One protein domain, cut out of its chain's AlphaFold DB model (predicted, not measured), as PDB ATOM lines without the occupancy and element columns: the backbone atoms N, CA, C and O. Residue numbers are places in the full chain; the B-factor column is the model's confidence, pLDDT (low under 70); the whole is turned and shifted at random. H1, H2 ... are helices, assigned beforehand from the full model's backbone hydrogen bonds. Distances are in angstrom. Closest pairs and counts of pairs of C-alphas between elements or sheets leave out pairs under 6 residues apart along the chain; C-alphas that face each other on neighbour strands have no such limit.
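What this domain is: This is residues 96 to 243 of the 257 residues of an uncharacterized protein of Herbinix hemicellulosilytica (UniProt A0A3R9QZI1). Five helices make an up-and-down bundle, each running against the one before it, with H3 in the core and H1, H2 and H5 packed round it. H4 packs along H2 and meets one end of H3, while residues 96 to 104 stick out. The printed part has 148 residues, with five named helices in the order H1 to H5 and no named strand; the class is all helix. It is compact, with a radius of gyration of the C-alphas of 16.2 A and spans of 49 by 35 by 23 A.

How they stand to each other: H1, residues 98 to 122, touches the hub H3, residues 161 to 177, at a shallow tilt of 17 degrees, the same way; their closest C-alphas, Met 113 and Ser 169, are 4.7 A apart. H2, residues 129 to 151, forms a helical hairpin with H3 at a steep tilt of 38 degrees, its closest C-alphas, Ser 136 and Phe 174, 5.0 A apart. H4, residues 186 to 203, touches H2 at a shallow tilt of 5 degrees, the same way, with the closest C-alphas, Gly 139 and Pro 188, 3.8 A apart. H5, residues 210 to 243, touches H3 with residues 225 to 236 alone; the closest C-alphas, Ile 173 and Phe 229, are 5.9 A apart. H1 and H4 are apart, as are H2 and H5. Every O i to N i+4 pair is within hydrogen-bond range in H4, against 17 of 21 in H1, 18 of 19 in H2, 12 of 13 in H3 and 28 of 30 in H5.

Where its parts are: H1 begins at C-alpha 98 (-66.226, 442.038, -49.387) and is 37.7 A long. H2 measures 31.5 A, H3 and H4 25.5 A each. H5, 49.0 A, ends at C-alpha 243 (-17.238, 443.901, -62.507).

The domain as a whole: The farthest C-alphas, Glu 96 and Ala 243, are 52.8 A apart. The printed part has no cut, and its four links are short. The pLDDT is under 70 at residues 96 to 109 and 205 to 215.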
ATOM      1  N   GLU A  96     -67.377 449.339 -47.673       54.66
ATOM      2  CA  GLU A  96     -67.441 448.220 -46.708       54.66
ATOM      3  C   GLU A  96     -67.621 446.838 -47.383       54.66
ATOM      4  O   GLU A  96     -67.909 445.834 -46.735       54.66
ATOM      5  N   ASN A  97     -67.472 446.746 -48.707       57.88
ATOM      6  CA  ASN A  97     -67.846 445.544 -49.451       57.88
ATOM      7  C   ASN A  97     -66.738 444.479 -49.460       57.88
ATOM      8  O   ASN A  97     -65.575 444.766 -49.738       57.88
ATOM      9  N   ALA A  98     -67.116 443.206 -49.295       56.00
ATOM     10  CA  ALA A  98     -66.226 442.038 -49.387       56.00
ATOM     11  C   ALA A  98     -65.376 441.989 -50.680       56.00
ATOM     12  O   ALA A  98     -64.257 441.473 -50.682       56.00
ATOM     13  N   ILE A  99     -65.866 442.593 -51.769       55.88
ATOM     14  CA  ILE A  99     -65.147 442.759 -53.044       55.88
ATOM     15  C   ILE A  99     -63.861 443.581 -52.861       55.88
ATOM     16  O   ILE A  99     -62.840 443.277 -53.469       55.88
ATOM     17  N   VAL A 100     -63.877 444.589 -51.992       57.62
ATOM     18  CA  VAL A 100     -62.744 445.491 -51.740       57.62
ATOM     19  C   VAL A 100     -61.687 444.813 -50.882       57.62
ATOM     20  O   VAL A 100     -60.493 444.994 -51.120       57.62
ATOM     21  N   HIS A 101     -62.097 443.944 -49.958       58.16
ATOM     22  CA  HIS A 101     -61.176 443.064 -49.239       58.16
ATOM     23  C   HIS A 101     -60.481 442.073 -50.181       58.16
ATOM     24  O   HIS A 101     -59.254 441.962 -50.145       58.16
ATOM     25  N   TYR A 102     -61.232 441.417 -51.070       53.50
ATOM     26  CA  TYR A 102     -60.673 440.491 -52.063       53.50
ATOM     27  C   TYR A 102     -59.730 441.210 -53.043       53.50
ATOM     28  O   TYR A 102     -58.617 440.756 -53.302       53.50
ATOM     29  N   TYR A 103     -60.117 442.390 -53.526       56.22
ATOM     30  CA  TYR A 103     -59.292 443.230 -54.396       56.22
ATOM     31  C   TYR A 103     -57.983 443.670 -53.717       56.22
ATOM     32  O   TYR A 103     -56.904 443.575 -54.305       56.22
ATOM     33  N   ASN A 104     -58.046 444.076 -52.445       60.34
ATOM     34  CA  ASN A 104     -56.869 444.459 -51.668       60.34
ATOM     35  C   ASN A 104     -55.921 443.285 -51.381       60.34
ATOM     36  O   ASN A 104     -54.709 443.505 -51.314       60.34
ATOM     37  N   TYR A 105     -56.452 442.066 -51.245       63.75
ATOM     38  CA  TYR A 105     -55.660 440.846 -51.083       63.75
ATOM     39  C   TYR A 105     -54.779 440.585 -52.316       63.75
ATOM     40  O   TYR A 105     -53.559 440.481 -52.191       63.75
ATOM     41  N   TYR A 106     -55.351 440.599 -53.529       64.19
ATOM     42  CA  TYR A 106     -54.579 440.382 -54.764       64.19
ATOM     43  C   TYR A 106     -53.655 441.543 -55.130       64.19
ATOM     44  O   TYR A 106     -52.561 441.306 -55.644       64.19
ATOM     45  N   ILE A 107     -54.033 442.786 -54.815       66.44
ATOM     46  CA  ILE A 107     -53.126 443.932 -54.959       66.44
ATOM     47  C   ILE A 107     -51.853 443.731 -54.136       66.44
ATOM     48  O   ILE A 107     -50.776 444.059 -54.628       66.44
ATOM     49  N   GLY A 108     -51.950 443.171 -52.925       67.12
ATOM     50  CA  GLY A 108     -50.777 442.862 -52.102       67.12
ATOM     51  C   GLY A 108     -49.758 441.990 -52.842       67.12
ATOM     52  O   GLY A 108     -48.582 442.339 -52.920       67.12
ATOM     53  N   PHE A 109     -50.219 440.916 -53.489       69.88
ATOM     54  CA  PHE A 109     -49.347 440.041 -54.282       69.88
ATOM     55  C   PHE A 109     -48.803 440.723 -55.541       69.88
ATOM     56  O   PHE A 109     -47.626 440.571 -55.870       69.88
ATOM     57  N   ILE A 110     -49.630 441.502 -56.243       77.94
ATOM     58  CA  ILE A 110     -49.204 442.224 -57.450       77.94
ATOM     59  C   ILE A 110     -48.109 443.244 -57.119       77.94
ATOM     60  O   ILE A 110     -47.171 443.399 -57.901       77.94
ATOM     61  N   VAL A 111     -48.175 443.897 -55.954       77.69
ATOM     62  CA  VAL A 111     -47.130 444.824 -55.494       77.69
ATOM     63  C   VAL A 111     -45.773 444.124 -55.417       77.69
ATOM     64  O   VAL A 111     -44.796 444.677 -55.917       77.69
ATOM     65  N   TRP A 112     -45.692 442.893 -54.902       81.19
ATOM     66  CA  TRP A 112     -44.428 442.145 -54.872       81.19
ATOM     67  C   TRP A 112     -43.862 441.875 -56.262       81.19
ATOM     68  O   TRP A 112     -42.667 442.078 -56.500       81.19
ATOM     69  N   MET A 113     -44.721 441.486 -57.201       84.31
ATOM     70  CA  MET A 113     -44.314 441.275 -58.584       84.31
ATOM     71  C   MET A 113     -43.802 442.577 -59.213       84.31
ATOM     72  O   MET A 113     -42.756 442.577 -59.862       84.31
ATOM     73  N   LEU A 114     -44.495 443.694 -58.978       84.94
ATOM     74  CA  LEU A 114     -44.083 445.007 -59.467       84.94
ATOM     75  C   LEU A 114     -42.793 445.504 -58.805       84.94
ATOM     76  O   LEU A 114     -42.030 446.196 -59.463       84.94
ATOM     77  N   ILE A 115     -42.503 445.144 -57.552       84.62
ATOM     78  CA  ILE A 115     -41.230 445.469 -56.886       84.62
ATOM     79  C   ILE A 115     -40.079 444.621 -57.454       84.62
ATOM     80  O   ILE A 115     -38.959 445.111 -57.614       84.62
ATOM     81  N   ALA A 116     -40.337 443.358 -57.803       88.81
ATOM     82  CA  ALA A 116     -39.327 442.442 -58.332       88.81
ATOM     83  C   ALA A 116     -38.971 442.703 -59.811       88.81
ATOM     84  O   ALA A 116     -37.818 442.548 -60.223       88.81
ATOM     85  N   LEU A 117     -39.948 443.117 -60.621       91.50
ATOM     86  CA  LEU A 117     -39.806 443.307 -62.068       91.50
ATOM     87  C   LEU A 117     -38.734 444.346 -62.500       91.50
ATOM     88  O   LEU A 117     -37.976 444.058 -63.430       91.50
ATOM     89  N   PRO A 118     -38.582 445.514 -61.842       90.25
ATOM     90  CA  PRO A 118     -37.519 446.482 -62.112       90.25
ATOM     91  C   PRO A 118     -36.130 445.863 -62.004       90.25
ATOM     92  O   PRO A 118     -35.267 446.092 -62.853       90.25
ATOM     93  N   LEU A 119     -35.929 445.036 -60.975       90.31
ATOM     94  CA  LEU A 119     -34.665 444.358 -60.729       90.31
ATOM     95  C   LEU A 119     -34.395 443.294 -61.801       90.31
ATOM     96  O   LEU A 119     -33.271 443.194 -62.304       90.31
ATOM     97  N   PHE A 120     -35.429 442.551 -62.205       91.56
ATOM     98  CA  PHE A 120     -35.356 441.635 -63.340       91.56
ATOM     99  C   PHE A 120     -34.908 442.366 -64.613       91.56
ATOM    100  O   PHE A 120     -33.894 441.983 -65.202       91.56
ATOM    101  N   PHE A 121     -35.575 443.462 -64.990       90.62
ATOM    102  CA  PHE A 121     -35.210 444.246 -66.173       90.62
ATOM    103  C   PHE A 121     -33.794 444.818 -66.079       90.62
ATOM    104  O   PHE A 121     -33.015 444.642 -67.012       90.62
ATOM    105  N   ALA A 122     -33.407 445.404 -64.944       87.81
ATOM    106  CA  ALA A 122     -32.054 445.931 -64.741       87.81
ATOM    107  C   ALA A 122     -30.960 444.856 -64.906       87.81
ATOM    108  O   ALA A 122     -29.829 445.142 -65.313       87.81
ATOM    109  N   SER A 123     -31.291 443.602 -64.595       86.75
ATOM    110  CA  SER A 123     -30.378 442.458 -64.645       86.75
ATOM    111  C   SER A 123     -30.400 441.669 -65.961       86.75
ATOM    112  O   SER A 123     -29.647 440.692 -66.100       86.75
ATOM    113  N   PHE A 124     -31.263 442.052 -66.907       88.12
ATOM    114  CA  PHE A 124     -31.466 441.309 -68.142       88.12
ATOM    115  C   PHE A 124     -30.183 441.271 -68.979       88.12
ATOM    116  O   PHE A 124     -29.506 442.283 -69.162       88.12
ATOM    117  N   ASN A 125     -29.843 440.076 -69.468       84.12
ATOM    118  CA  ASN A 125     -28.729 439.848 -70.379       84.12
ATOM    119  C   ASN A 125     -29.100 438.710 -71.339       84.12
ATOM    120  O   ASN A 125     -29.356 437.580 -70.913       84.12
ATOM    121  N   ARG A 126     -29.097 439.013 -72.641       81.62
ATOM    122  CA  ARG A 126     -29.512 438.084 -73.699       81.62
ATOM    123  C   ARG A 126     -28.578 436.879 -73.843       81.62
ATOM    124  O   ARG A 126     -29.061 435.780 -74.092       81.62
ATOM    125  N   GLN A 127     -27.270 437.055 -73.647       83.31
ATOM    126  CA  GLN A 127     -26.269 435.995 -73.844       83.31
ATOM    127  C   GLN A 127     -26.393 434.880 -72.799       83.31
ATOM    128  O   GLN A 127     -26.274 433.702 -73.118       83.31
ATOM    129  N   LEU A 128     -26.691 435.241 -71.549       84.12
ATOM    130  CA  LEU A 128     -26.822 434.283 -70.445       84.12
ATOM    131  C   LEU A 128     -28.273 433.862 -70.179       84.12
ATOM    132  O   LEU A 128     -28.518 433.093 -69.249       84.12
ATOM    133  N   PHE A 129     -29.231 434.325 -70.989       87.62
ATOM    134  CA  PHE A 129     -30.666 434.197 -70.729       87.62
ATOM    135  C   PHE A 129     -31.089 432.769 -70.362       87.62
ATOM    136  O   PHE A 129     -31.748 432.572 -69.340       87.62
ATOM    137  N   ARG A 130     -30.663 431.762 -71.138       89.31
ATOM    138  CA  ARG A 130     -31.017 430.353 -70.889       89.31
ATOM    139  C   ARG A 130     -30.523 429.873 -69.525       89.31
ATOM    140  O   ARG A 130     -31.290 429.310 -68.752       89.31
ATOM    141  N   GLN A 131     -29.252 430.121 -69.216       89.69
ATOM    142  CA  GLN A 131     -28.643 429.684 -67.958       89.69
ATOM    143  C   GLN A 131     -29.263 430.409 -66.760       89.69
ATOM    144  O   GLN A 131     -29.557 429.776 -65.748       89.69
ATOM    145  N   LYS A 132     -29.503 431.722 -66.893       91.50
ATOM    146  CA  LYS A 132     -30.176 432.522 -65.866       91.50
ATOM    147  C   LYS A 132     -31.576 432.000 -65.567       91.50
ATOM    148  O   LYS A 132     -31.932 431.830 -64.407       91.50
ATOM    149  N   THR A 133     -32.333 431.714 -66.622       93.25
ATOM    150  CA  THR A 133     -33.709 431.224 -66.529       93.25
ATOM    151  C   THR A 133     -33.758 429.874 -65.833       93.25
ATOM    152  O   THR A 133     -34.495 429.736 -64.869       93.25
ATOM    153  N   ILE A 134     -32.928 428.910 -66.253       93.69
ATOM    154  CA  ILE A 134     -32.893 427.574 -65.637       93.69
ATOM    155  C   ILE A 134     -32.586 427.682 -64.143       93.69
ATOM    156  O   ILE A 134     -33.320 427.137 -63.332       93.69
ATOM    157  N   ARG A 135     -31.543 428.429 -63.764       93.44
ATOM    158  CA  ARG A 135     -31.129 428.561 -62.357       93.44
ATOM    159  C   ARG A 135     -32.173 429.274 -61.502       93.44
ATOM    160  O   ARG A 135     -32.413 428.853 -60.373       93.44
ATOM    161  N   SER A 136     -32.795 430.319 -62.046       95.00
ATOM    162  CA  SER A 136     -33.896 431.011 -61.379       95.00
ATOM    163  C   SER A 136     -35.090 430.076 -61.175       95.00
ATOM    164  O   SER A 136     -35.566 429.930 -60.054       95.00
ATOM    165  N   LEU A 137     -35.492 429.344 -62.222       96.12
ATOM    166  CA  LEU A 137     -36.558 428.345 -62.148       96.12
ATOM    167  C   LEU A 137     -36.251 427.253 -61.125       96.12
ATOM    168  O   LEU A 137     -37.146 426.876 -60.382       96.12
ATOM    169  N   THR A 138     -35.012 426.763 -61.043       94.56
ATOM    170  CA  THR A 138     -34.632 425.763 -60.034       94.56
ATOM    171  C   THR A 138     -34.814 426.301 -58.612       94.56
ATOM    172  O   THR A 138     -35.379 425.604 -57.772       94.56
ATOM    173  N   GLY A 139     -34.391 427.542 -58.340       92.81
ATOM    174  CA  GLY A 139     -34.601 428.180 -57.034       92.81
ATOM    175  C   GLY A 139     -36.081 428.397 -56.716       92.81
ATOM    176  O   GLY A 139     -36.540 428.060 -55.624       92.81
ATOM    177  N   THR A 140     -36.852 428.891 -57.686       96.25
ATOM    178  CA  THR A 140     -38.298 429.097 -57.544       96.25
ATOM    179  C   THR A 140     -39.045 427.780 -57.342       96.25
ATOM    180  O   THR A 140     -39.933 427.710 -56.498       96.25
ATOM    181  N   ALA A 141     -38.676 426.723 -58.070       95.38
ATOM    182  CA  ALA A 141     -39.292 425.406 -57.953       95.38
ATOM    183  C   ALA A 141     -39.030 424.774 -56.581       95.38
ATOM    184  O   ALA A 141     -39.953 424.216 -55.995       95.38
ATOM    185  N   ALA A 142     -37.815 424.911 -56.035       93.81
ATOM    186  CA  ALA A 142     -37.496 424.422 -54.693       93.81
ATOM    187  C   ALA A 142     -38.438 425.020 -53.632       93.81
ATOM    188  O   ALA A 142     -39.023 424.284 -52.839       93.81
ATOM    189  N   PHE A 143     -38.648 426.340 -53.669       93.88
ATOM    190  CA  PHE A 143     -39.627 427.014 -52.812       93.88
ATOM    191  C   PHE A 143     -41.067 426.566 -53.115       93.88
ATOM    192  O   PHE A 143     -41.813 426.212 -52.203       93.88
ATOM    193  N   GLY A 144     -41.449 426.541 -54.394       93.56
ATOM    194  CA  GLY A 144     -42.809 426.238 -54.834       93.56
ATOM    195  C   GLY A 144     -43.290 424.836 -54.464       93.56
ATOM    196  O   GLY A 144     -44.445 424.679 -54.079       93.56
ATOM    197  N   ILE A 145     -42.412 423.829 -54.510       94.06
ATOM    198  CA  ILE A 145     -42.734 422.454 -54.100       94.06
ATOM    199  C   ILE A 145     -43.102 422.407 -52.614       94.06
ATOM    200  O   ILE A 145     -44.117 421.817 -52.247       94.06
ATOM    201  N   ILE A 146     -42.305 423.053 -51.756       92.50
ATOM    202  CA  ILE A 146     -42.590 423.096 -50.318       92.50
ATOM    203  C   ILE A 146     -43.840 423.926 -50.031       92.50
ATOM    204  O   ILE A 146     -44.659 423.519 -49.210       92.50
ATOM    205  N   TYR A 147     -44.024 425.048 -50.728       91.00
ATOM    206  CA  TYR A 147     -45.238 425.850 -50.612       91.00
ATOM    207  C   TYR A 147     -46.479 425.005 -50.922       91.00
ATOM    208  O   TYR A 147     -47.380 424.917 -50.090       91.00
ATOM    209  N   LEU A 148     -46.494 424.308 -52.066       91.56
ATOM    210  CA  LEU A 148     -47.585 423.410 -52.462       91.56
ATOM    211  C   LEU A 148     -47.822 422.305 -51.438       91.56
ATOM    212  O   LEU A 148     -48.969 422.062 -51.061       91.56
ATOM    213  N   PHE A 149     -46.755 421.677 -50.941       90.12
ATOM    214  CA  PHE A 149     -46.861 420.696 -49.868       90.12
ATOM    215  C   PHE A 149     -47.566 421.284 -48.637       90.12
ATOM    216  O   PHE A 149     -48.510 420.674 -48.132       90.12
ATOM    217  N   LEU A 150     -47.190 422.485 -48.189       87.12
ATOM    218  CA  LEU A 150     -47.847 423.134 -47.053       87.12
ATOM    219  C   LEU A 150     -49.300 423.504 -47.345       87.12
ATOM    220  O   LEU A 150     -50.132 423.351 -46.456       87.12
ATOM    221  N   THR A 151     -49.660 423.879 -48.576       86.56
ATOM    222  CA  THR A 151     -51.074 424.124 -48.918       86.56
ATOM    223  C   THR A 151     -51.964 422.882 -48.727       86.56
ATOM    224  O   THR A 151     -53.176 422.997 -48.558       86.56
ATOM    225  N   THR A 152     -51.399 421.669 -48.714       85.69
ATOM    226  CA  THR A 152     -52.163 420.445 -48.383       85.69
ATOM    227  C   THR A 152     -52.418 420.293 -46.880       85.69
ATOM    228  O   THR A 152     -53.243 419.478 -46.471       85.69
ATOM    229  N   LYS A 153     -51.708 421.067 -46.051       82.06
ATOM    230  CA  LYS A 153     -51.752 421.047 -44.583       82.06
ATOM    231  C   LYS A 153     -52.467 422.260 -43.977       82.06
ATOM    232  O   LYS A 153     -52.840 422.186 -42.812       82.06
ATOM    233  N   THR A 154     -52.670 423.338 -44.741       74.19
ATOM    234  CA  THR A 154     -53.360 424.571 -44.315       74.19
ATOM    235  C   THR A 154     -54.319 425.117 -45.362       74.19
ATOM    236  O   THR A 154     -54.067 425.005 -46.562       74.19
ATOM    237  N   GLY A 155     -55.408 425.736 -44.896       71.06
ATOM    238  CA  GLY A 155     -56.333 426.508 -45.726       71.06
ATOM    239  C   GLY A 155     -55.957 427.985 -45.905       71.06
ATOM    240  O   GLY A 155     -56.605 428.663 -46.692       71.06
ATOM    241  N   ALA A 156     -54.940 428.494 -45.202       72.38
ATOM    242  CA  ALA A 156     -54.572 429.914 -45.202       72.38
ATOM    243  C   ALA A 156     -53.625 430.327 -46.340       72.38
ATOM    244  O   ALA A 156     -53.469 431.522 -46.611       72.38
ATOM    245  N   LEU A 157     -52.991 429.350 -46.995       78.00
ATOM    246  CA  LEU A 157     -52.157 429.570 -48.173       78.00
ATOM    247  C   LEU A 157     -53.007 429.542 -49.445       78.00
ATOM    248  O   LEU A 157     -53.798 428.619 -49.658       78.00
ATOM    249  N   ASP A 158     -52.802 430.533 -50.310       79.12
ATOM    250  CA  ASP A 158     -53.477 430.625 -51.604       79.12
ATOM    251  C   ASP A 158     -52.989 429.493 -52.529       79.12
ATOM    252  O   ASP A 158     -51.792 429.244 -52.647       79.12
ATOM    253  N   LYS A 159     -53.918 428.778 -53.174       79.62
ATOM    254  CA  LYS A 159     -53.629 427.699 -54.147       79.62
ATOM    255  C   LYS A 159     -53.861 428.122 -55.601       79.62
ATOM    256  O   LYS A 159     -53.627 427.335 -56.513       79.62
ATOM    257  N   GLY A 160     -54.389 429.323 -55.810       83.44
ATOM    258  CA  GLY A 160     -54.802 429.864 -57.094       83.44
ATOM    259  C   GLY A 160     -53.849 430.952 -57.581       83.44
ATOM    260  O   GLY A 160     -52.637 430.753 -57.686       83.44
ATOM    261  N   ALA A 161     -54.407 432.110 -57.933       80.25
ATOM    262  CA  ALA A 161     -53.651 433.195 -58.551       80.25
ATOM    263  C   ALA A 161     -52.573 433.789 -57.625       80.25
ATOM    264  O   ALA A 161     -51.517 434.188 -58.114       80.25
ATOM    265  N   GLY A 162     -52.795 433.811 -56.303       81.06
ATOM    266  CA  GLY A 162     -51.825 434.346 -55.344       81.06
ATOM    267  C   GLY A 162     -50.528 433.539 -55.350       81.06
ATOM    268  O   GLY A 162     -49.444 434.108 -55.470       81.06
ATOM    269  N   PHE A 163     -50.636 432.206 -55.349       87.50
ATOM    270  CA  PHE A 163     -49.481 431.314 -55.474       87.50
ATOM    271  C   PHE A 163     -48.663 431.576 -56.745       87.50
ATOM    272  O   PHE A 163     -47.438 431.699 -56.684       87.50
ATOM    273  N   VAL A 164     -49.331 431.710 -57.894       89.81
ATOM    274  CA  VAL A 164     -48.660 431.983 -59.175       89.81
ATOM    275  C   VAL A 164     -47.892 433.304 -59.116       89.81
ATOM    276  O   VAL A 164     -46.738 433.365 -59.544       89.81
ATOM    277  N   ILE A 165     -48.492 434.350 -58.543       89.06
ATOM    278  CA  ILE A 165     -47.846 435.661 -58.408       89.06
ATOM    279  C   ILE A 165     -46.630 435.586 -57.470       89.06
ATOM    280  O   ILE A 165     -45.587 436.174 -57.773       89.06
ATOM    281  N   ILE A 166     -46.712 434.826 -56.371       89.56
ATOM    282  CA  ILE A 166     -45.571 434.583 -55.474       89.56
ATOM    283  C   ILE A 166     -44.427 433.900 -56.234       89.56
ATOM    284  O   ILE A 166     -43.280 434.347 -56.151       89.56
ATOM    285  N   LEU A 167     -44.714 432.849 -57.011       93.56
ATOM    286  CA  LEU A 167     -43.690 432.153 -57.795       93.56
ATOM    287  C   LEU A 167     -43.031 433.066 -58.832       93.56
ATOM    288  O   LEU A 167     -41.806 433.056 -58.963       93.56
ATOM    289  N   LEU A 168     -43.822 433.872 -59.545       94.19
ATOM    290  CA  LEU A 168     -43.298 434.850 -60.503       94.19
ATOM    291  C   LEU A 168     -42.407 435.889 -59.817       94.19
ATOM    292  O   LEU A 168     -41.339 436.216 -60.333       94.19
ATOM    293  N   SER A 169     -42.798 436.348 -58.629       93.38
ATOM    294  CA  SER A 169     -41.996 437.276 -57.829       93.38
ATOM    295  C   SER A 169     -40.642 436.658 -57.470       93.38
ATOM    296  O   SER A 169     -39.602 437.247 -57.764       93.38
ATOM    297  N   TYR A 170     -40.629 435.431 -56.939       94.62
ATOM    298  CA  TYR A 170     -39.387 434.700 -56.664       94.62
ATOM    299  C   TYR A 170     -38.539 434.489 -57.918       94.62
ATOM    300  O   TYR A 170     -37.326 434.682 -57.876       94.62
ATOM    301  N   PHE A 171     -39.162 434.144 -59.045       96.06
ATOM    302  CA  PHE A 171     -38.460 433.988 -60.315       96.06
ATOM    303  C   PHE A 171     -37.766 435.286 -60.749       96.06
ATOM    304  O   PHE A 171     -36.588 435.262 -61.109       96.06
ATOM    305  N   PHE A 172     -38.447 436.432 -60.691       95.19
ATOM    306  CA  PHE A 172     -37.844 437.719 -61.044       95.19
ATOM    307  C   PHE A 172     -36.701 438.100 -60.097       95.19
ATOM    308  O   PHE A 172     -35.641 438.528 -60.561       95.19
ATOM    309  N   ILE A 173     -36.873 437.863 -58.795       94.81
ATOM    310  CA  ILE A 173     -35.845 438.100 -57.773       94.81
ATOM    311  C   ILE A 173     -34.603 437.235 -58.037       94.81
ATOM    312  O   ILE A 173     -33.488 437.747 -58.154       94.81
ATOM    313  N   PHE A 174     -34.781 435.922 -58.188       95.50
ATOM    314  CA  PHE A 174     -33.680 434.983 -58.401       95.50
ATOM    315  C   PHE A 174     -32.995 435.162 -59.749       95.50
ATOM    316  O   PHE A 174     -31.781 434.957 -59.864       95.50
ATOM    317  N   TYR A 175     -33.725 435.589 -60.776       94.44
ATOM    318  CA  TYR A 175     -33.136 435.876 -62.078       94.44
ATOM    319  C   TYR A 175     -32.070 436.978 -61.990       94.44
ATOM    320  O   TYR A 175     -31.056 436.909 -62.689       94.44
ATOM    321  N   ALA A 176     -32.252 437.950 -61.089       90.62
ATOM    322  CA  ALA A 176     -31.339 439.079 -60.940       90.62
ATOM    323  C   ALA A 176     -29.907 438.668 -60.588       90.62
ATOM    324  O   ALA A 176     -28.935 439.228 -61.109       90.62
ATOM    325  N   ILE A 177     -29.782 437.653 -59.739       91.31
ATOM    326  CA  ILE A 177     -28.499 437.110 -59.288       91.31
ATOM    327  C   ILE A 177     -28.038 435.913 -60.120       91.31
ATOM    328  O   ILE A 177     -26.845 435.603 -60.171       91.31
ATOM    329  N   SER A 178     -28.965 435.256 -60.818       86.25
ATOM    330  CA  SER A 178     -28.642 434.159 -61.718       86.25
ATOM    331  C   SER A 178     -27.756 434.696 -62.840       86.25
ATOM    332  O   SER A 178     -28.121 435.640 -63.535       86.25
ATOM    333  N   GLY A 179     -26.557 434.136 -63.004       77.62
ATOM    334  CA  GLY A 179     -25.597 434.548 -64.037       77.62
ATOM    335  C   GLY A 179     -24.566 435.596 -63.603       77.62
ATOM    336  O   GLY A 179     -23.890 436.152 -64.462       77.62
ATOM    337  N   ILE A 180     -24.426 435.862 -62.302       85.50
ATOM    338  CA  ILE A 180     -23.215 436.490 -61.759       85.50
ATOM    339  C   ILE A 180     -22.092 435.442 -61.742       85.50
ATOM    340  O   ILE A 180     -22.255 434.357 -61.178       85.50
ATOM    341  N   GLN A 181     -20.953 435.761 -62.361       78.00
ATOM    342  CA  GLN A 181     -19.782 434.883 -62.379       78.00
ATOM    343  C   GLN A 181     -19.284 434.637 -60.943       78.00
ATOM    344  O   GLN A 181     -19.180 435.569 -60.153       78.00
ATOM    345  N   GLY A 182     -19.038 433.373 -60.587       78.00
ATOM    346  CA  GLY A 182     -18.678 432.961 -59.220       78.00
ATOM    347  C   GLY A 182     -19.866 432.690 -58.285       78.00
ATOM    348  O   GLY A 182     -19.696 432.009 -57.282       78.00
ATOM    349  N   LEU A 183     -21.086 433.118 -58.637       85.06
ATOM    350  CA  LEU A 183     -22.312 432.907 -57.845       85.06
ATOM    351  C   LEU A 183     -23.383 432.136 -58.629       85.06
ATOM    352  O   LEU A 183     -24.587 432.347 -58.491       85.06
ATOM    353  N   ASN A 184     -22.937 431.197 -59.463       82.38
ATOM    354  CA  ASN A 184     -23.786 430.457 -60.394       82.38
ATOM    355  C   ASN A 184     -24.935 429.681 -59.725       82.38
ATOM    356  O   ASN A 184     -25.965 429.482 -60.364       82.38
ATOM    357  N   TYR A 185     -24.777 429.279 -58.464       88.06
ATOM    358  CA  TYR A 185     -25.773 428.517 -57.707       88.06
ATOM    359  C   TYR A 185     -26.496 429.340 -56.633       88.06
ATOM    360  O   TYR A 185     -27.286 428.781 -55.879       88.06
ATOM    361  N   ALA A 186     -26.285 430.661 -56.575       90.50
ATOM    362  CA  ALA A 186     -26.881 431.497 -55.532       90.50
ATOM    363  C   ALA A 186     -28.420 431.460 -55.548       90.50
ATOM    364  O   ALA A 186     -29.033 431.323 -54.497       90.50
ATOM    365  N   ALA A 187     -29.045 431.503 -56.730       92.50
ATOM    366  CA  ALA A 187     -30.501 431.401 -56.862       92.50
ATOM    367  C   ALA A 187     -31.062 430.049 -56.368       92.50
ATOM    368  O   ALA A 187     -31.926 430.066 -55.493       92.50
ATOM    369  N   PRO A 188     -30.561 428.885 -56.834       93.62
ATOM    370  CA  PRO A 188     -30.946 427.590 -56.272       93.62
ATOM    371  C   PRO A 188     -30.753 427.489 -54.755       93.62
ATOM    372  O   PRO A 188     -31.660 427.050 -54.056       93.62
ATOM    373  N   VAL A 189     -29.602 427.932 -54.236       94.50
ATOM    374  CA  VAL A 189     -29.289 427.873 -52.799       94.50
ATOM    375  C   VAL A 189     -30.257 428.731 -51.985       94.50
ATOM    376  O   VAL A 189     -30.806 428.247 -51.000       94.50
ATOM    377  N   LEU A 190     -30.533 429.968 -52.407       94.88
ATOM    378  CA  LEU A 190     -31.522 430.820 -51.738       94.88
ATOM    379  C   LEU A 190     -32.941 430.244 -51.833       94.88
ATOM    380  O   LEU A 190     -33.708 430.361 -50.882       94.88
ATOM    381  N   GLY A 191     -33.288 429.592 -52.945       94.75
ATOM    382  CA  GLY A 191     -34.544 428.852 -53.084       94.75
ATOM    383  C   GLY A 191     -34.681 427.730 -52.053       94.75
ATOM    384  O   GLY A 191     -35.711 427.626 -51.390       94.75
ATOM    385  N   ILE A 192     -33.618 426.942 -51.860       95.50
ATOM    386  CA  ILE A 192     -33.558 425.878 -50.848       95.50
ATOM    387  C   ILE A 192     -33.622 426.460 -49.432       95.50
ATOM    388  O   ILE A 192     -34.367 425.947 -48.602       95.50
ATOM    389  N   ILE A 193     -32.892 427.543 -49.150       95.62
ATOM    390  CA  ILE A 193     -32.946 428.219 -47.845       95.62
ATOM    391  C   ILE A 193     -34.377 428.666 -47.550       95.62
ATOM    392  O   ILE A 193     -34.902 428.338 -46.492       95.62
ATOM    393  N   ASN A 194     -35.040 429.327 -48.500       94.75
ATOM    394  CA  ASN A 194     -36.427 429.752 -48.332       94.75
ATOM    395  C   ASN A 194     -37.379 428.563 -48.137       94.75
ATOM    396  O   ASN A 194     -38.227 428.589 -47.252       94.75
ATOM    397  N   ALA A 195     -37.217 427.490 -48.909       94.00
ATOM    398  CA  ALA A 195     -37.970 426.252 -48.722       94.00
ATOM    399  C   ALA A 195     -37.811 425.685 -47.296       94.00
ATOM    400  O   ALA A 195     -38.801 425.370 -46.634       94.00
ATOM    401  N   ILE A 196     -36.579 425.613 -46.787       93.56
ATOM    402  CA  ILE A 196     -36.288 425.146 -45.426       93.56
ATOM    403  C   ILE A 196     -36.882 426.097 -44.380       93.56
ATOM    404  O   ILE A 196     -37.499 425.630 -43.424       93.56
ATOM    405  N   SER A 197     -36.763 427.415 -44.559       91.69
ATOM    406  CA  SER A 197     -37.373 428.403 -43.661       91.69
ATOM    407  C   SER A 197     -38.887 428.219 -43.563       91.69
ATOM    408  O   SER A 197     -39.432 428.245 -42.460       91.69
ATOM    409  N   LEU A 198     -39.559 427.941 -44.684       89.19
ATOM    410  CA  LEU A 198     -40.994 427.658 -44.707       89.19
ATOM    411  C   LEU A 198     -41.339 426.389 -43.901       89.19
ATOM    412  O   LEU A 198     -42.294 426.388 -43.124       89.19
ATOM    413  N   LEU A 199     -40.530 425.328 -44.020       89.06
ATOM    414  CA  LEU A 199     -40.684 424.104 -43.217       89.06
ATOM    415  C   LEU A 199     -40.444 424.345 -41.722       89.06
ATOM    416  O   LEU A 199     -41.169 423.804 -40.888       89.06
ATOM    417  N   ILE A 200     -39.456 425.167 -41.364       87.62
ATOM    418  CA  ILE A 200     -39.188 425.545 -39.970       87.62
ATOM    419  C   ILE A 200     -40.378 426.323 -39.406       87.62
ATOM    420  O   ILE A 200     -40.846 426.017 -38.310       87.62
ATOM    421  N   PHE A 201     -40.917 427.280 -40.163       84.50
ATOM    422  CA  PHE A 201     -42.105 428.034 -39.759       84.50
ATOM    423  C   PHE A 201     -43.346 427.161 -39.597       84.50
ATOM    424  O   PHE A 201     -44.187 427.472 -38.753       84.50
ATOM    425  N   TYR A 202     -43.455 426.084 -40.374       78.75
ATOM    426  CA  TYR A 202     -44.472 425.058 -40.181       78.75
ATOM    427  C   TYR A 202     -44.237 424.247 -38.899       78.75
ATOM    428  O   TYR A 202     -45.175 424.000 -38.146       78.75
ATOM    429  N   ARG A 203     -42.993 423.840 -38.620       79.69
ATOM    430  CA  ARG A 203     -42.673 423.007 -37.452       79.69
ATOM    431  C   ARG A 203     -42.770 423.764 -36.124       79.69
ATOM    432  O   ARG A 203     -43.110 423.147 -35.117       79.69
ATOM    433  N   PHE A 204     -42.492 425.065 -36.136       78.31
ATOM    434  CA  PHE A 204     -42.500 425.945 -34.968       78.31
ATOM    435  C   PHE A 204     -43.449 427.136 -35.194       78.31
ATOM    436  O   PHE A 204     -43.006 428.259 -35.478       78.31
ATOM    437  N   PRO A 205     -44.773 426.916 -35.101       69.06
ATOM    438  CA  PRO A 205     -45.733 428.009 -35.061       69.06
ATOM    439  C   PRO A 205     -45.462 428.835 -33.797       69.06
ATOM    440  O   PRO A 205     -45.413 428.295 -32.699       69.06
ATOM    441  N   GLY A 206     -45.252 430.145 -33.930       63.78
ATOM    442  CA  GLY A 206     -44.906 431.038 -32.811       63.78
ATOM    443  C   GLY A 206     -46.062 431.312 -31.838       63.78
ATOM    444  O   GLY A 206     -46.074 432.361 -31.206       63.78
ATOM    445  N   GLY A 207     -47.050 430.420 -31.765       58.50
ATOM    446  CA  GLY A 207     -48.240 430.521 -30.931       58.50
ATOM    447  C   GLY A 207     -48.796 429.132 -30.617       58.50
ATOM    448  O   GLY A 207     -48.588 428.186 -31.378       58.50
ATOM    449  N   THR A 208     -49.479 429.011 -29.481       55.56
ATOM    450  CA  THR A 208     -50.017 427.749 -28.946       55.56
ATOM    451  C   THR A 208     -51.228 427.218 -29.720       55.56
ATOM    452  O   THR A 208     -51.495 426.019 -29.671       55.56
ATOM    453  N   ASP A 209     -51.907 428.072 -30.496       58.47
ATOM    454  CA  ASP A 209     -53.138 427.725 -31.212       58.47
ATOM    455  C   ASP A 209     -52.923 427.550 -32.719       58.47
ATOM    456  O   ASP A 209     -52.309 428.383 -33.392       58.47
ATOM    457  N   ARG A 210     -53.520 426.494 -33.292       55.12
ATOM    458  CA  ARG A 210     -53.470 426.204 -34.741       55.12
ATOM    459  C   ARG A 210     -54.028 427.346 -35.605       55.12
ATOM    460  O   ARG A 210     -53.517 427.573 -36.696       55.12
ATOM    461  N   PHE A 211     -55.003 428.104 -35.102       52.59
ATOM    462  CA  PHE A 211     -55.566 429.274 -35.794       52.59
ATOM    463  C   PHE A 211     -54.594 430.465 -35.864       52.59
ATOM    464  O   PHE A 211     -54.602 431.210 -36.841       52.59
ATOM    465  N   ALA A 212     -53.709 430.625 -34.873       55.50
ATOM    466  CA  ALA A 212     -52.689 431.676 -34.870       55.50
ATOM    467  C   ALA A 212     -51.521 431.367 -35.822       55.50
ATOM    468  O   ALA A 212     -50.792 432.268 -36.239       55.50
ATOM    469  N   TRP A 213     -51.320 430.095 -36.177       62.62
ATOM    470  CA  TRP A 213     -50.364 429.717 -37.215       62.62
ATOM    471  C   TRP A 213     -50.855 430.111 -38.614       62.62
ATOM    472  O   TRP A 213     -50.094 430.723 -39.368       62.62
ATOM    473  N   ASP A 214     -52.126 429.832 -38.915       58.62
ATOM    474  CA  ASP A 214     -52.760 430.138 -40.203       58.62
ATOM    475  C   ASP A 214     -52.777 431.646 -40.509       58.62
ATOM    476  O   ASP A 214     -52.526 432.047 -41.643       58.62
ATOM    477  N   SER A 215     -52.983 432.515 -39.513       60.25
ATOM    478  CA  SER A 215     -52.948 433.969 -39.743       60.25
ATOM    479  C   SER A 215     -51.530 434.520 -39.949       60.25
ATOM    480  O   SER A 215     -51.325 435.450 -40.730       60.25
ATOM    481  N   ASN A 216     -50.528 433.929 -39.292       70.69
ATOM    482  CA  ASN A 216     -49.154 434.435 -39.303       70.69
ATOM    483  C   ASN A 216     -48.312 433.930 -40.482       70.69
ATOM    484  O   ASN A 216     -47.272 434.522 -40.780       70.69
ATOM    485  N   ILE A 217     -48.706 432.844 -41.156       76.19
ATOM    486  CA  ILE A 217     -47.898 432.278 -42.247       76.19
ATOM    487  C   ILE A 217     -47.797 433.220 -43.455       76.19
ATOM    488  O   ILE A 217     -46.721 433.333 -44.037       76.19
ATOM    489  N   ASN A 218     -48.861 433.962 -43.772       74.81
ATOM    490  CA  ASN A 218     -48.863 434.935 -44.869       74.81
ATOM    491  C   ASN A 218     -47.880 436.088 -44.604       74.81
ATOM    492  O   ASN A 218     -47.057 436.400 -45.460       74.81
ATOM    493  N   ILE A 219     -47.862 436.620 -43.375       76.62
ATOM    494  CA  ILE A 219     -46.894 437.650 -42.955       76.62
ATOM    495  C   ILE A 219     -45.459 437.115 -43.043       76.62
ATOM    496  O   ILE A 219     -44.553 437.802 -43.510       76.62
ATOM    497  N   LYS A 220     -45.233 435.865 -42.620       83.50
ATOM    498  CA  LYS A 220     -43.916 435.221 -42.724       83.50
ATOM    499  C   LYS A 220     -43.468 435.056 -44.179       83.50
ATOM    500  O   LYS A 220     -42.286 435.242 -44.457       83.50
ATOM    501  N   ILE A 221     -44.382 434.747 -45.100       84.81
ATOM    502  CA  ILE A 221     -44.089 434.668 -46.539       84.81
ATOM    503  C   ILE A 221     -43.732 436.045 -47.099       84.81
ATOM    504  O   ILE A 221     -42.720 436.160 -47.787       84.81
ATOM    505  N   ASP A 222     -44.493 437.089 -46.764       81.81
ATOM    506  CA  ASP A 222     -44.185 438.462 -47.182       81.81
ATOM    507  C   ASP A 222     -42.792 438.894 -46.700       81.81
ATOM    508  O   ASP A 222     -41.981 439.407 -47.475       81.81
ATOM    509  N   LEU A 223     -42.464 438.603 -45.436       84.81
ATOM    510  CA  LEU A 223     -41.136 438.852 -44.876       84.81
ATOM    511  C   LEU A 223     -40.047 438.049 -45.594       84.81
ATOM    512  O   LEU A 223     -38.969 438.583 -45.856       84.81
ATOM    513  N   MET A 224     -40.302 436.787 -45.946       90.75
ATOM    514  CA  MET A 224     -39.346 435.973 -46.700       90.75
ATOM    515  C   MET A 224     -39.100 436.521 -48.107       90.75
ATOM    516  O   MET A 224     -37.942 436.596 -48.530       90.75
ATOM    517  N   ILE A 225     -40.151 436.925 -48.827       90.88
ATOM    518  CA  ILE A 225     -40.035 437.546 -50.155       90.88
ATOM    519  C   ILE A 225     -39.218 438.834 -50.042       90.88
ATOM    520  O   ILE A 225     -38.238 438.994 -50.772       90.88
ATOM    521  N   LEU A 226     -39.554 439.706 -49.084       89.69
ATOM    522  CA  LEU A 226     -38.846 440.963 -48.841       89.69
ATOM    523  C   LEU A 226     -37.365 440.738 -48.526       89.69
ATOM    524  O   LEU A 226     -36.491 441.370 -49.119       89.69
ATOM    525  N   THR A 227     -37.069 439.813 -47.615       91.00
ATOM    526  CA  THR A 227     -35.691 439.511 -47.209       91.00
ATOM    527  C   THR A 227     -34.903 438.942 -48.386       91.00
ATOM    528  O   THR A 227     -33.776 439.362 -48.642       91.00
ATOM    529  N   THR A 228     -35.513 438.048 -49.171       94.56
ATOM    530  CA  THR A 228     -34.896 437.489 -50.382       94.56
ATOM    531  C   THR A 228     -34.622 438.576 -51.416       94.56
ATOM    532  O   THR A 228     -33.540 438.605 -52.006       94.56
ATOM    533  N   PHE A 229     -35.570 439.491 -51.618       92.56
ATOM    534  CA  PHE A 229     -35.423 440.635 -52.511       92.56
ATOM    535  C   PHE A 229     -34.248 441.529 -52.096       92.56
ATOM    536  O   PHE A 229     -33.379 441.811 -52.922       92.56
ATOM    537  N   ILE A 230     -34.165 441.901 -50.813       92.31
ATOM    538  CA  ILE A 230     -33.069 442.717 -50.267       92.31
ATOM    539  C   ILE A 230     -31.720 442.013 -50.454       92.31
ATOM    540  O   ILE A 230     -30.780 442.613 -50.978       92.31
ATOM    541  N   VAL A 231     -31.624 440.729 -50.094       94.19
ATOM    542  CA  VAL A 231     -30.395 439.933 -50.263       94.19
ATOM    543  C   VAL A 231     -29.969 439.894 -51.732       94.19
ATOM    544  O   VAL A 231     -28.799 440.123 -52.045       94.19
ATOM    545  N   CYS A 232     -30.907 439.668 -52.654       94.00
ATOM    546  CA  CYS A 232     -30.608 439.631 -54.085       94.00
ATOM    547  C   CYS A 232     -30.165 440.996 -54.626       94.00
ATOM    548  O   CYS A 232     -29.242 441.048 -55.442       94.00
ATOM    549  N   ILE A 233     -30.762 442.093 -54.151       92.69
ATOM    550  CA  ILE A 233     -30.305 443.454 -54.457       92.69
ATOM    551  C   ILE A 233     -28.860 443.656 -54.002       92.69
ATOM    552  O   ILE A 233     -28.035 444.095 -54.802       92.69
ATOM    553  N   ILE A 234     -28.534 443.301 -52.757       93.75
ATOM    554  CA  ILE A 234     -27.189 443.493 -52.194       93.75
ATOM    555  C   ILE A 234     -26.158 442.703 -53.002       93.75
ATOM    556  O   ILE A 234     -25.153 443.265 -53.444       93.75
ATOM    557  N   ILE A 235     -26.433 441.421 -53.265       92.88
ATOM    558  CA  ILE A 235     -25.571 440.563 -54.089       92.88
ATOM    559  C   ILE A 235     -25.371 441.180 -55.476       92.88
ATOM    560  O   ILE A 235     -24.251 441.212 -55.992       92.88
ATOM    561  N   ARG A 236     -26.445 441.687 -56.091       91.75
ATOM    562  CA  ARG A 236     -26.377 442.268 -57.431       91.75
ATOM    563  C   ARG A 236     -25.541 443.543 -57.456       91.75
ATOM    564  O   ARG A 236     -24.686 443.666 -58.329       91.75
ATOM    565  N   VAL A 237     -25.749 444.450 -56.504       92.25
ATOM    566  CA  VAL A 237     -24.958 445.682 -56.364       92.25
ATOM    567  C   VAL A 237     -23.480 445.351 -56.179       92.25
ATOM    568  O   VAL A 237     -22.639 445.900 -56.892       92.25
ATOM    569  N   TYR A 238     -23.161 444.407 -55.289       91.38
ATOM    570  CA  TYR A 238     -21.789 443.958 -55.059       91.38
ATOM    571  C   TYR A 238     -21.145 443.394 -56.333       91.38
ATOM    572  O   TYR A 238     -20.037 443.783 -56.706       91.38
ATOM    573  N   ALA A 239     -21.857 442.535 -57.064       89.12
ATOM    574  CA  ALA A 239     -21.367 441.987 -58.324       89.12
ATOM    575  C   ALA A 239     -21.121 443.069 -59.387       89.12
ATOM    576  O   ALA A 239     -20.128 443.010 -60.111       89.12
ATOM    577  N   THR A 240     -21.994 444.076 -59.468       89.62
ATOM    578  CA  THR A 240     -21.812 445.223 -60.368       89.62
ATOM    579  C   THR A 240     -20.580 446.053 -59.991       89.62
ATOM    580  O   THR A 240     -19.826 446.457 -60.877       89.62
ATOM    581  N   LEU A 241     -20.320 446.264 -58.696       89.38
ATOM    582  CA  LEU A 241     -19.108 446.945 -58.221       89.38
ATOM    583  C   LEU A 241     -17.833 446.181 -58.599       89.38
ATOM    584  O   LEU A 241     -16.883 446.780 -59.107       89.38
ATOM    585  N   MET A 242     -17.824 444.862 -58.398       86.69
ATOM    586  CA  MET A 242     -16.671 444.014 -58.709       86.69
ATOM    587  C   MET A 242     -16.367 443.971 -60.210       86.69
ATOM    588  O   MET A 242     -15.207 444.106 -60.600       86.69
ATOM    589  N   ALA A 243     -17.398 443.862 -61.054       83.81
ATOM    590  CA  ALA A 243     -17.238 443.901 -62.507       83.81
ATOM    591  C   ALA A 243     -16.591 445.218 -62.971       83.81
ATOM    592  O   ALA A 243     -15.640 445.205 -63.752       83.81
TER     593      ALA A 243